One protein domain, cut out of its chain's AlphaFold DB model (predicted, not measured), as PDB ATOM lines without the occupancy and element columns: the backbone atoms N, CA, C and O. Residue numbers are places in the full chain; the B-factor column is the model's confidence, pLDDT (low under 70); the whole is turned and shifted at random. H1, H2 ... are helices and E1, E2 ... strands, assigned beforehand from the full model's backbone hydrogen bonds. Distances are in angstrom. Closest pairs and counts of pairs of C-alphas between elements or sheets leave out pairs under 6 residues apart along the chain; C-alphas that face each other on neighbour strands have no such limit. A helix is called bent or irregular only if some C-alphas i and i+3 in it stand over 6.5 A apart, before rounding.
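What this domain is: This is residues 79 to 136 and 146 to 157 of the 286 residues of an uncharacterized protein of Chitinophagaceae bacterium (UniProt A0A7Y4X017). What is the main picture? A small three-stranded sheet, E2 - E1 - E3, has the short helix H1 over one face, and a separate two-stranded ribbon, E4 with E5, lies some way off with H2 following at the end of E4. What is it made of? The 70 printed residues hold two named helices and five named strands in the order E1 E2 H1 E3 E4 H2 E5, both sheets are antiparallel, and the class is mixed, helices and strands. How large is it? It is elongated, spanning 41 by 27 by 23 A, and only just compact, close to loose, with a radius of gyration of the C-alphas of 12.8 A.

How they stand to each other: How is the largest sheet paired? E1, residues 79 to 83, is the inner strand; E2, residues 86 to 91, and E3, residues 109 to 111, are the edge strands. E1 and E2 form a hairpin, antiparallel at 151 degrees, with N 81 and O 88 within hydrogen-bond range at 2.9 A; E1 and E3 are antiparallel at 141 degrees, with N 82 and O 110 at 2.8 A. Where is H1? H1, residues 92 to 99, is on this sheet at a height of 7.6 A, over E1 and along the strands at 10 degrees on the local plane; its closest C-alpha pair with E1 is Val 79 and Lys 92, 5.9 A. E2, H1 and E3 make a split strand-helix-strand unit, two strands running the same way with E1 between them, and its crossover is right-handed. What of the rest? E4, residues 119 to 123, and E5, residues 150 to 154, are antiparallel at 142 degrees, with N 153 and O 120 within hydrogen-bond range at 2.8 A. H2, residues 124 to 130, comes closest to E5 at the C-alphas of Leu 124 and Thr 151, 6.4 A; E4, H2 and E5 are each apart from E1, E2, H1 and E3. How do the helix backbones run? O i to N i+4 pairs are within hydrogen-bond range in 2 of 4 for H1 and 2 of 3 for H2.

Where its parts are: Where does the first element begin and the last one end? E1 begins at C-alpha 79, (332.704, 352.119, 320.585), and E5 ends at C-alpha 154, (328.428, 348.336, 327.512). How long are the elements? From first to last C-alpha E2 measures 16.5 A, E4 13.4 A, E5 12.9 A, E1 12.7 A, H1 11.1 A, H2 10.3 A and E3 6.5 A. H1 is irregular, with C-alphas 93 and 96 7.7 A apart.

The domain as a whole: Which points are farthest apart? They are the C-alphas of Gly 104 and Ile 146, 42.4 A. Where is the cut? Residues 137 to 145 are not printed, and C-alphas 136 and 146 are 20.5 A apart across it, in the link from H2 to E5; of the links printed whole, none is long. Where is confidence low? The pLDDT is under 70 in residues 122 to 136 and 146 to 150, and its mean over the printed part is 75.1.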
ATOM      1  N   VAL A  79     332.477 350.779 321.111       87.00
ATOM      2  CA  VAL A  79     332.704 352.119 320.585       87.00
ATOM      3  C   VAL A  79     331.715 352.367 319.454       87.00
ATOM      4  O   VAL A  79     331.520 351.521 318.579       87.00
ATOM      5  N   LYS A  80     331.074 353.536 319.473       87.06
ATOM      6  CA  LYS A  80     330.058 353.924 318.495       87.06
ATOM      7  C   LYS A  80     330.670 354.874 317.474       87.06
ATOM      8  O   LYS A  80     331.094 355.966 317.839       87.06
ATOM      9  N   TYR A  81     330.691 354.487 316.206       85.44
ATOM     10  CA  TYR A  81     331.184 355.332 315.119       85.44
ATOM     11  C   TYR A  81     330.095 355.630 314.106       85.44
ATOM     12  O   TYR A  81     329.267 354.780 313.814       85.44
ATOM     13  N   GLN A  82     330.140 356.818 313.517       83.88
ATOM     14  CA  GLN A  82     329.386 357.152 312.320       83.88
ATOM     15  C   GLN A  82     330.342 357.231 311.128       83.88
ATOM     16  O   GLN A  82     331.314 357.988 311.159       83.88
ATOM     17  N   VAL A  83     330.062 356.466 310.072       82.56
ATOM     18  CA  VAL A  83     330.812 356.492 308.808       82.56
ATOM     19  C   VAL A  83     329.815 356.777 307.692       82.56
ATOM     20  O   VAL A  83     328.967 355.953 307.371       82.56
ATOM     21  N   GLY A  84     329.875 357.983 307.125       86.31
ATOM     22  CA  GLY A  84     328.845 358.441 306.192       86.31
ATOM     23  C   GLY A  84     327.480 358.581 306.881       86.31
ATOM     24  O   GLY A  84     327.322 359.410 307.780       86.31
ATOM     25  N   GLN A  85     326.493 357.798 306.438       81.75
ATOM     26  CA  GLN A  85     325.130 357.793 306.993       81.75
ATOM     27  C   GLN A  85     324.882 356.649 307.984       81.75
ATOM     28  O   GLN A  85     323.844 356.644 308.642       81.75
ATOM     29  N   ASP A  86     325.837 355.731 308.119       80.31
ATOM     30  CA  ASP A  86     325.659 354.500 308.878       80.31
ATOM     31  C   ASP A  86     326.358 354.586 310.237       80.31
ATOM     32  O   ASP A  86     327.399 355.240 310.394       80.31
ATOM     33  N   ILE A  87     325.772 353.916 311.228       79.81
ATOM     34  CA  ILE A  87     326.305 353.816 312.588       79.81
ATOM     35  C   ILE A  87     326.909 352.424 312.769       79.81
ATOM     36  O   ILE A  87     326.348 351.424 312.345       79.81
ATOM     37  N   TYR A  88     328.056 352.343 313.423       78.06
ATOM     38  CA  TYR A  88     328.769 351.103 313.685       78.06
ATOM     39  C   TYR A  88     328.998 350.962 315.186       78.06
ATOM     40  O   TYR A  88     329.367 351.925 315.860       78.06
ATOM     41  N   LEU A  89     328.769 349.754 315.698       80.94
ATOM     42  CA  LEU A  89     329.016 349.364 317.081       80.94
ATOM     43  C   LEU A  89     330.175 348.377 317.081       80.94
ATOM     44  O   LEU A  89     330.006 347.229 316.677       80.94
ATOM     45  N   ILE A  90     331.347 348.836 317.495       80.31
ATOM     46  CA  ILE A  90     332.588 348.079 317.351       80.31
ATOM     47  C   ILE A  90     333.156 347.775 318.735       80.31
ATOM     48  O   ILE A  90     333.331 348.706 319.521       80.31
ATOM     49  N   PRO A  91     333.471 346.515 319.064       84.06
ATOM     50  CA  PRO A  91     334.207 346.187 320.279       84.06
ATOM     51  C   PRO A  91     335.535 346.941 320.324       84.06
ATOM     52  O   PRO A  91     336.258 347.010 319.329       84.06
ATOM     53  N   LYS A  92     335.903 347.479 321.484       87.75
ATOM     54  CA  LYS A  92     337.110 348.294 321.643       87.75
ATOM     55  C   LYS A  92     338.371 347.561 321.191       87.75
ATOM     56  O   LYS A  92     339.262 348.186 320.623       87.75
ATOM     57  N   GLY A  93     338.441 346.248 321.410       80.75
ATOM     58  CA  GLY A  93     339.555 345.411 320.960       80.75
ATOM     59  C   GLY A  93     339.769 345.403 319.440       80.75
ATOM     60  O   GLY A  93     340.898 345.214 319.010       80.75
ATOM     61  N   GLN A  94     338.723 345.662 318.650       81.88
ATOM     62  CA  GLN A  94     338.734 345.651 317.178       81.88
ATOM     63  C   GLN A  94     338.742 347.064 316.569       81.88
ATOM     64  O   GLN A  94     338.682 347.238 315.353       81.88
ATOM     65  N   GLU A  95     338.810 348.107 317.398       85.00
ATOM     66  CA  GLU A  95     338.690 349.496 316.945       85.00
ATOM     67  C   GLU A  95     339.765 349.874 315.912       85.00
ATOM     68  O   GLU A  95     339.466 350.554 314.932       85.00
ATOM     69  N   GLN A  96     341.010 349.423 316.100       86.69
ATOM     70  CA  GLN A  96     342.109 349.762 315.189       86.69
ATOM     71  C   GLN A  96     341.898 349.176 313.789       86.69
ATOM     72  O   GLN A  96     342.050 349.895 312.802       86.69
ATOM     73  N   GLU A  97     341.486 347.911 313.713       82.69
ATOM     74  CA  GLU A  97     341.153 347.227 312.458       82.69
ATOM     75  C   GLU A  97     339.936 347.856 311.783       82.69
ATOM     76  O   GLU A  97     339.887 347.984 310.564       82.69
ATOM     77  N   PHE A  98     338.955 348.316 312.563       84.31
ATOM     78  CA  PHE A  98     337.797 349.001 312.004       84.31
ATOM     79  C   PHE A  98     338.157 350.362 311.398       84.31
ATOM     80  O   PHE A  98     337.621 350.717 310.348       84.31
ATOM     81  N   LEU A  99     339.027 351.140 312.045       87.06
ATOM     82  CA  LEU A  99     339.357 352.507 311.626       87.06
ATOM     83  C   LEU A  99     340.299 352.579 310.422       87.06
ATOM     84  O   LEU A  99     340.458 353.659 309.846       87.06
ATOM     85  N   ILE A 100     340.907 351.461 310.040       86.81
ATOM     86  CA  ILE A 100     341.832 351.347 308.916       86.81
ATOM     87  C   ILE A 100     341.166 350.465 307.853       86.81
ATOM     88  O   ILE A 100     340.541 349.457 308.162       86.81
ATOM     89  N   ASP A 101     341.193 350.877 306.592       79.75
ATOM     90  CA  ASP A 101     340.687 350.044 305.501       79.75
ATOM     91  C   ASP A 101     341.726 348.977 305.071       79.75
ATOM     92  O   ASP A 101     342.880 349.027 305.503       79.75
ATOM     93  N   PRO A 102     341.366 348.008 304.208       78.06
ATOM     94  CA  PRO A 102     342.307 346.981 303.743       78.06
ATOM     95  C   PRO A 102     343.556 347.519 303.022       78.06
ATOM     96  O   PRO A 102     344.509 346.773 302.816       78.06
ATOM     97  N   LEU A 103     343.560 348.795 302.619       83.12
ATOM     98  CA  LEU A 103     344.678 349.470 301.958       83.12
ATOM     99  C   LEU A 103     345.529 350.292 302.942       83.12
ATOM    100  O   LEU A 103     346.455 350.985 302.520       83.12
ATOM    101  N   GLY A 104     345.237 350.232 304.245       85.25
ATOM    102  CA  GLY A 104     345.948 350.991 305.272       85.25
ATOM    103  C   GLY A 104     345.487 352.447 305.410       85.25
ATOM    104  O   GLY A 104     346.133 353.231 306.108       85.25
ATOM    105  N   ILE A 105     344.390 352.844 304.761       85.56
ATOM    106  CA  ILE A 105     343.882 354.218 304.766       85.56
ATOM    107  C   ILE A 105     342.895 354.396 305.921       85.56
ATOM    108  O   ILE A 105     341.974 353.608 306.132       85.56
ATOM    109  N   LYS A 106     343.065 355.483 306.679       90.19
ATOM    110  CA  LYS A 106     342.186 355.815 307.802       90.19
ATOM    111  C   LYS A 106     340.783 356.189 307.309       90.19
ATOM    112  O   LYS A 106     340.620 357.147 306.549       90.19
ATOM    113  N   LYS A 107     339.759 355.490 307.803       87.81
ATOM    114  CA  LYS A 107     338.351 355.788 307.513       87.81
ATOM    115  C   LYS A 107     337.949 357.141 308.102       87.81
ATOM    116  O   LYS A 107     338.366 357.522 309.199       87.81
ATOM    117  N   LYS A 108     337.074 357.864 307.396       90.44
ATOM    118  CA  LYS A 108     336.413 359.071 307.918       90.44
ATOM    119  C   LYS A 108     335.283 358.668 308.871       90.44
ATOM    120  O   LYS A 108     334.119 358.660 308.483       90.44
ATOM    121  N   ALA A 109     335.653 358.299 310.093       87.62
ATOM    122  CA  ALA A 109     334.731 357.920 311.157       87.62
ATOM    123  C   ALA A 109     334.591 359.045 312.195       87.62
ATOM    124  O   ALA A 109     335.588 359.627 312.626       87.62
ATOM    125  N   ILE A 110     333.358 359.335 312.606       90.88
ATOM    126  CA  ILE A 110     333.036 360.278 313.684       90.88
ATOM    127  C   ILE A 110     332.690 359.465 314.928       90.88
ATOM    128  O   ILE A 110     331.785 358.635 314.887       90.88
ATOM    129  N   LEU A 111     333.411 359.684 316.027       92.50
ATOM    130  CA  LEU A 111     333.110 359.043 317.307       92.50
ATOM    131  C   LEU A 111     331.814 359.629 317.883       92.50
ATOM    132  O   LEU A 111     331.699 360.843 318.048       92.50
ATOM    133  N   LEU A 112     330.853 358.764 318.191       88.69
ATOM    134  CA  LEU A 112     329.581 359.135 318.803       88.69
ATOM    135  C   LEU A 112     329.683 359.103 320.338       88.69
ATOM    136  O   LEU A 112     330.493 358.354 320.891       88.69
ATOM    137  N   PRO A 113     328.868 359.907 321.044       90.56
ATOM    138  CA  PRO A 113     328.913 359.975 322.498       90.56
ATOM    139  C   PRO A 113     328.437 358.676 323.164       90.56
ATOM    140  O   PRO A 113     327.582 357.950 322.653       90.56
ATOM    141  N   VAL A 114     328.981 358.439 324.354       88.62
ATOM    142  CA  VAL A 114     328.623 357.339 325.260       88.62
ATOM    143  C   VAL A 114     327.214 357.563 325.824       88.62
ATOM    144  O   VAL A 114     326.821 358.694 326.117       88.62
ATOM    145  N   SER A 115     326.457 356.483 326.015       86.50
ATOM    146  CA  SER A 115     325.185 356.489 326.741       86.50
ATOM    147  C   SER A 115     325.354 357.081 328.148       86.50
ATOM    148  O   SER A 115     326.289 356.704 328.860       86.50
ATOM    149  N   PRO A 116     324.416 357.921 328.628       86.69
ATOM    150  CA  PRO A 116     324.443 358.427 330.002       86.69
ATOM    151  C   PRO A 116     324.450 357.323 331.066       86.69
ATOM    152  O   PRO A 116     324.941 357.538 332.168       86.69
ATOM    153  N   LYS A 117     323.904 356.144 330.736       88.25
ATOM    154  CA  LYS A 117     323.875 354.974 331.621       88.25
ATOM    155  C   LYS A 117     325.104 354.074 331.480       88.25
ATOM    156  O   LYS A 117     325.204 353.095 332.204       88.25
ATOM    157  N   GLY A 118     325.989 354.336 330.517       89.06
ATOM    158  CA  GLY A 118     327.145 353.487 330.218       89.06
ATOM    159  C   GLY A 118     326.824 352.174 329.502       89.06
ATOM    160  O   GLY A 118     327.735 351.423 329.173       89.06
ATOM    161  N   TYR A 119     325.550 351.888 329.234       90.75
ATOM    162  CA  TYR A 119     325.123 350.742 328.438       90.75
ATOM    163  C   TYR A 119     323.918 351.097 327.558       90.75
ATOM    164  O   TYR A 119     323.245 352.120 327.747       90.75
ATOM    165  N   SER A 120     323.658 350.245 326.571       86.44
ATOM    166  CA  SER A 120     322.477 350.282 325.704       86.44
ATOM    167  C   SER A 120     321.992 348.863 325.409       86.44
ATOM    168  O   SER A 120     322.724 347.905 325.627       86.44
ATOM    169  N   TYR A 121     320.751 348.712 324.957       82.50
ATOM    170  CA  TYR A 121     320.210 347.410 324.572       82.50
ATOM    171  C   TYR A 121     320.344 347.219 323.067       82.50
ATOM    172  O   TYR A 121     320.037 348.129 322.297       82.50
ATOM    173  N   THR A 122     320.777 346.031 322.655       69.50
ATOM    174  CA  THR A 122     320.836 345.641 321.245       69.50
ATOM    175  C   THR A 122     320.285 344.231 321.049       69.50
ATOM    176  O   THR A 122     320.212 343.438 321.993       69.50
ATOM    177  N   HIS A 123     319.885 343.914 319.820       64.19
ATOM    178  CA  HIS A 123     319.465 342.567 319.447       64.19
ATOM    179  C   HIS A 123     320.696 341.724 319.096       64.19
ATOM    180  O   HIS A 123     321.465 342.079 318.200       64.19
ATOM    181  N   LEU A 124     320.877 340.604 319.804       52.34
ATOM    182  CA  LEU A 124     322.064 339.743 319.697       52.34
ATOM    183  C   LEU A 124     322.268 339.183 318.274       52.34
ATOM    184  O   LEU A 124     323.403 339.047 317.816       52.34
ATOM    185  N   ASP A 125     321.172 338.926 317.552       48.44
ATOM    186  CA  ASP A 125     321.187 338.426 316.169       48.44
ATOM    187  C   ASP A 125     321.823 339.412 315.179       48.44
ATOM    188  O   ASP A 125     322.385 338.997 314.164       48.44
ATOM    189  N   ILE A 126     321.791 340.713 315.488       48.97
ATOM    190  CA  ILE A 126     322.440 341.750 314.675       48.97
ATOM    191  C   ILE A 126     323.960 341.715 314.887       48.97
ATOM    192  O   ILE A 126     324.712 341.938 313.947       48.97
ATOM    193  N   PHE A 127     324.430 341.366 316.088       48.97
ATOM    194  CA  PHE A 127     325.863 341.260 316.382       48.97
ATOM    195  C   PHE A 127     326.488 339.978 315.811       48.97
ATOM    196  O   PHE A 127     327.539 340.044 315.177       48.97
ATOM    197  N   LYS A 128     325.831 338.822 315.984       44.75
ATOM    198  CA  LYS A 128     326.359 337.514 315.544       44.75
ATOM    199  C   LYS A 128     326.386 337.330 314.029       44.75
ATOM    200  O   LYS A 128     327.267 336.663 313.504       44.75
ATOM    201  N   LYS A 129     325.412 337.893 313.309       39.88
ATOM    202  CA  LYS A 129     325.312 337.713 311.854       39.88
ATOM    203  C   LYS A 129     326.310 338.568 311.070       39.88
ATOM    204  O   LYS A 129     326.596 338.250 309.919       39.88
ATOM    205  N   TYR A 130     326.817 339.637 311.679       44.72
ATOM    206  CA  TYR A 130     327.524 340.690 310.960       44.72
ATOM    207  C   TYR A 130     328.926 341.009 311.463       44.72
ATOM    208  O   TYR A 130     329.540 341.881 310.861       44.72
ATOM    209  N   GLY A 131     329.436 340.339 312.508       40.78
ATOM    210  CA  GLY A 131     330.852 340.380 312.904       40.78
ATOM    211  C   GLY A 131     331.556 341.711 312.603       40.78
ATOM    212  O   GLY A 131     332.473 341.740 311.792       40.78
ATOM    213  N   GLY A 132     331.057 342.822 313.159       46.25
ATOM    214  CA  GLY A 132     331.654 344.151 312.972       46.25
ATOM    215  C   GLY A 132     331.215 345.004 311.766       46.25
ATOM    216  O   GLY A 132     331.810 346.066 311.581       46.25
ATOM    217  N   TYR A 133     330.189 344.655 310.976       48.19
ATOM    218  CA  TYR A 133     329.829 345.444 309.780       48.19
ATOM    219  C   TYR A 133     328.319 345.687 309.578       48.19
ATOM    220  O   TYR A 133     327.528 344.762 309.497       48.19
ATOM    221  N   GLU A 134     327.958 346.968 309.427       40.94
ATOM    222  CA  GLU A 134     326.654 347.535 309.024       40.94
ATOM    223  C   GLU A 134     325.485 347.408 310.026       40.94
ATOM    224  O   GLU A 134     324.716 346.447 310.017       40.94
ATOM    225  N   LEU A 135     325.223 348.472 310.808       43.94
ATOM    226  CA  LEU A 135     323.834 348.760 311.187       43.94
ATOM    227  C   LEU A 135     323.156 349.456 310.004       43.94
ATOM    228  O   LEU A 135     323.320 350.655 309.810       43.94
ATOM    229  N   TYR A 136     322.411 348.661 309.235       43.09
ATOM    230  CA  TYR A 136     321.328 349.025 308.312       43.09
ATOM    231  C   TYR A 136     321.266 350.476 307.784       43.09
ATOM    232  O   TYR A 136     320.824 351.367 308.517       43.09
ATOM    233  N   ILE A 146     307.510 338.313 318.522       42.22
ATOM    234  CA  ILE A 146     308.144 338.403 319.847       42.22
ATOM    235  C   ILE A 146     309.675 338.190 319.798       42.22
ATOM    236  O   ILE A 146     310.141 337.055 319.828       42.22
ATOM    237  N   VAL A 147     310.470 339.266 319.732       36.44
ATOM    238  CA  VAL A 147     311.933 339.174 319.900       36.44
ATOM    239  C   VAL A 147     312.235 339.477 321.361       36.44
ATOM    240  O   VAL A 147     312.335 340.633 321.764       36.44
ATOM    241  N   GLN A 148     312.283 338.416 322.163       44.56
ATOM    242  CA  GLN A 148     312.298 338.468 323.626       44.56
ATOM    243  C   GLN A 148     313.694 338.679 324.242       44.56
ATOM    244  O   GLN A 148     313.783 338.834 325.454       44.56
ATOM    245  N   ASP A 149     314.762 338.774 323.439       53.66
ATOM    246  CA  ASP A 149     316.142 338.759 323.949       53.66
ATOM    247  C   ASP A 149     316.947 340.001 323.518       53.66
ATOM    248  O   ASP A 149     317.854 339.942 322.682       53.66
ATOM    249  N   SER A 150     316.624 341.166 324.086       67.12
ATOM    250  CA  SER A 150     317.538 342.312 324.051       67.12
ATOM    251  C   SER A 150     318.647 342.101 325.088       67.12
ATOM    252  O   SER A 150     318.380 341.861 326.263       67.12
ATOM    253  N   THR A 151     319.912 342.160 324.663       75.44
ATOM    254  CA  THR A 151     321.055 342.020 325.581       75.44
ATOM    255  C   THR A 151     321.722 343.373 325.790       75.44
ATOM    256  O   THR A 151     321.795 344.189 324.866       75.44
ATOM    257  N   ALA A 152     322.165 343.633 327.019       84.94
ATOM    258  CA  ALA A 152     322.897 344.848 327.337       84.94
ATOM    259  C   ALA A 152     324.286 344.810 326.680       84.94
ATOM    260  O   ALA A 152     325.013 343.826 326.775       84.94
ATOM    261  N   VAL A 153     324.649 345.903 326.016       85.56
ATOM    262  CA  VAL A 153     325.998 346.181 325.523       85.56
ATOM    263  C   VAL A 153     326.540 347.410 326.231       85.56
ATOM    264  O   VAL A 153     325.855 348.431 326.342       85.56
ATOM    265  N   PHE A 154     327.769 347.302 326.719       90.75
ATOM    266  CA  PHE A 154     328.428 348.336 327.512       90.75
ATOM    267  C   PHE A 154     329.216 349.254 326.603       90.75
ATOM    268  O   PHE A 154     329.991 348.773 325.783       90.75
ATOM    269  N   ASP A 155     329.020 350.559 326.738       91.19
ATOM    270  CA  ASP A 155     329.785 351.532 325.971       91.19
ATOM    271  C   ASP A 155     331.205 351.630 326.535       91.19
ATOM    272  O   ASP A 155     331.425 351.574 327.747       91.19
ATOM    273  N   PHE A 156     332.187 351.800 325.653       93.44
ATOM    274  CA  PHE A 156     333.561 352.007 326.074       93.44
ATOM    275  C   PHE A 156     333.675 353.331 326.825       93.44
ATOM    276  O   PHE A 156     333.362 354.400 326.299       93.44
ATOM    277  N   VAL A 157     334.172 353.248 328.054       94.69
ATOM    278  CA  VAL A 157     334.470 354.393 328.902       94.69
ATOM    279  C   VAL A 157     335.791 354.189 329.603       94.69
ATOM    280  O   VAL A 157     336.183 353.059 329.860       94.69
TER     281      VAL A 157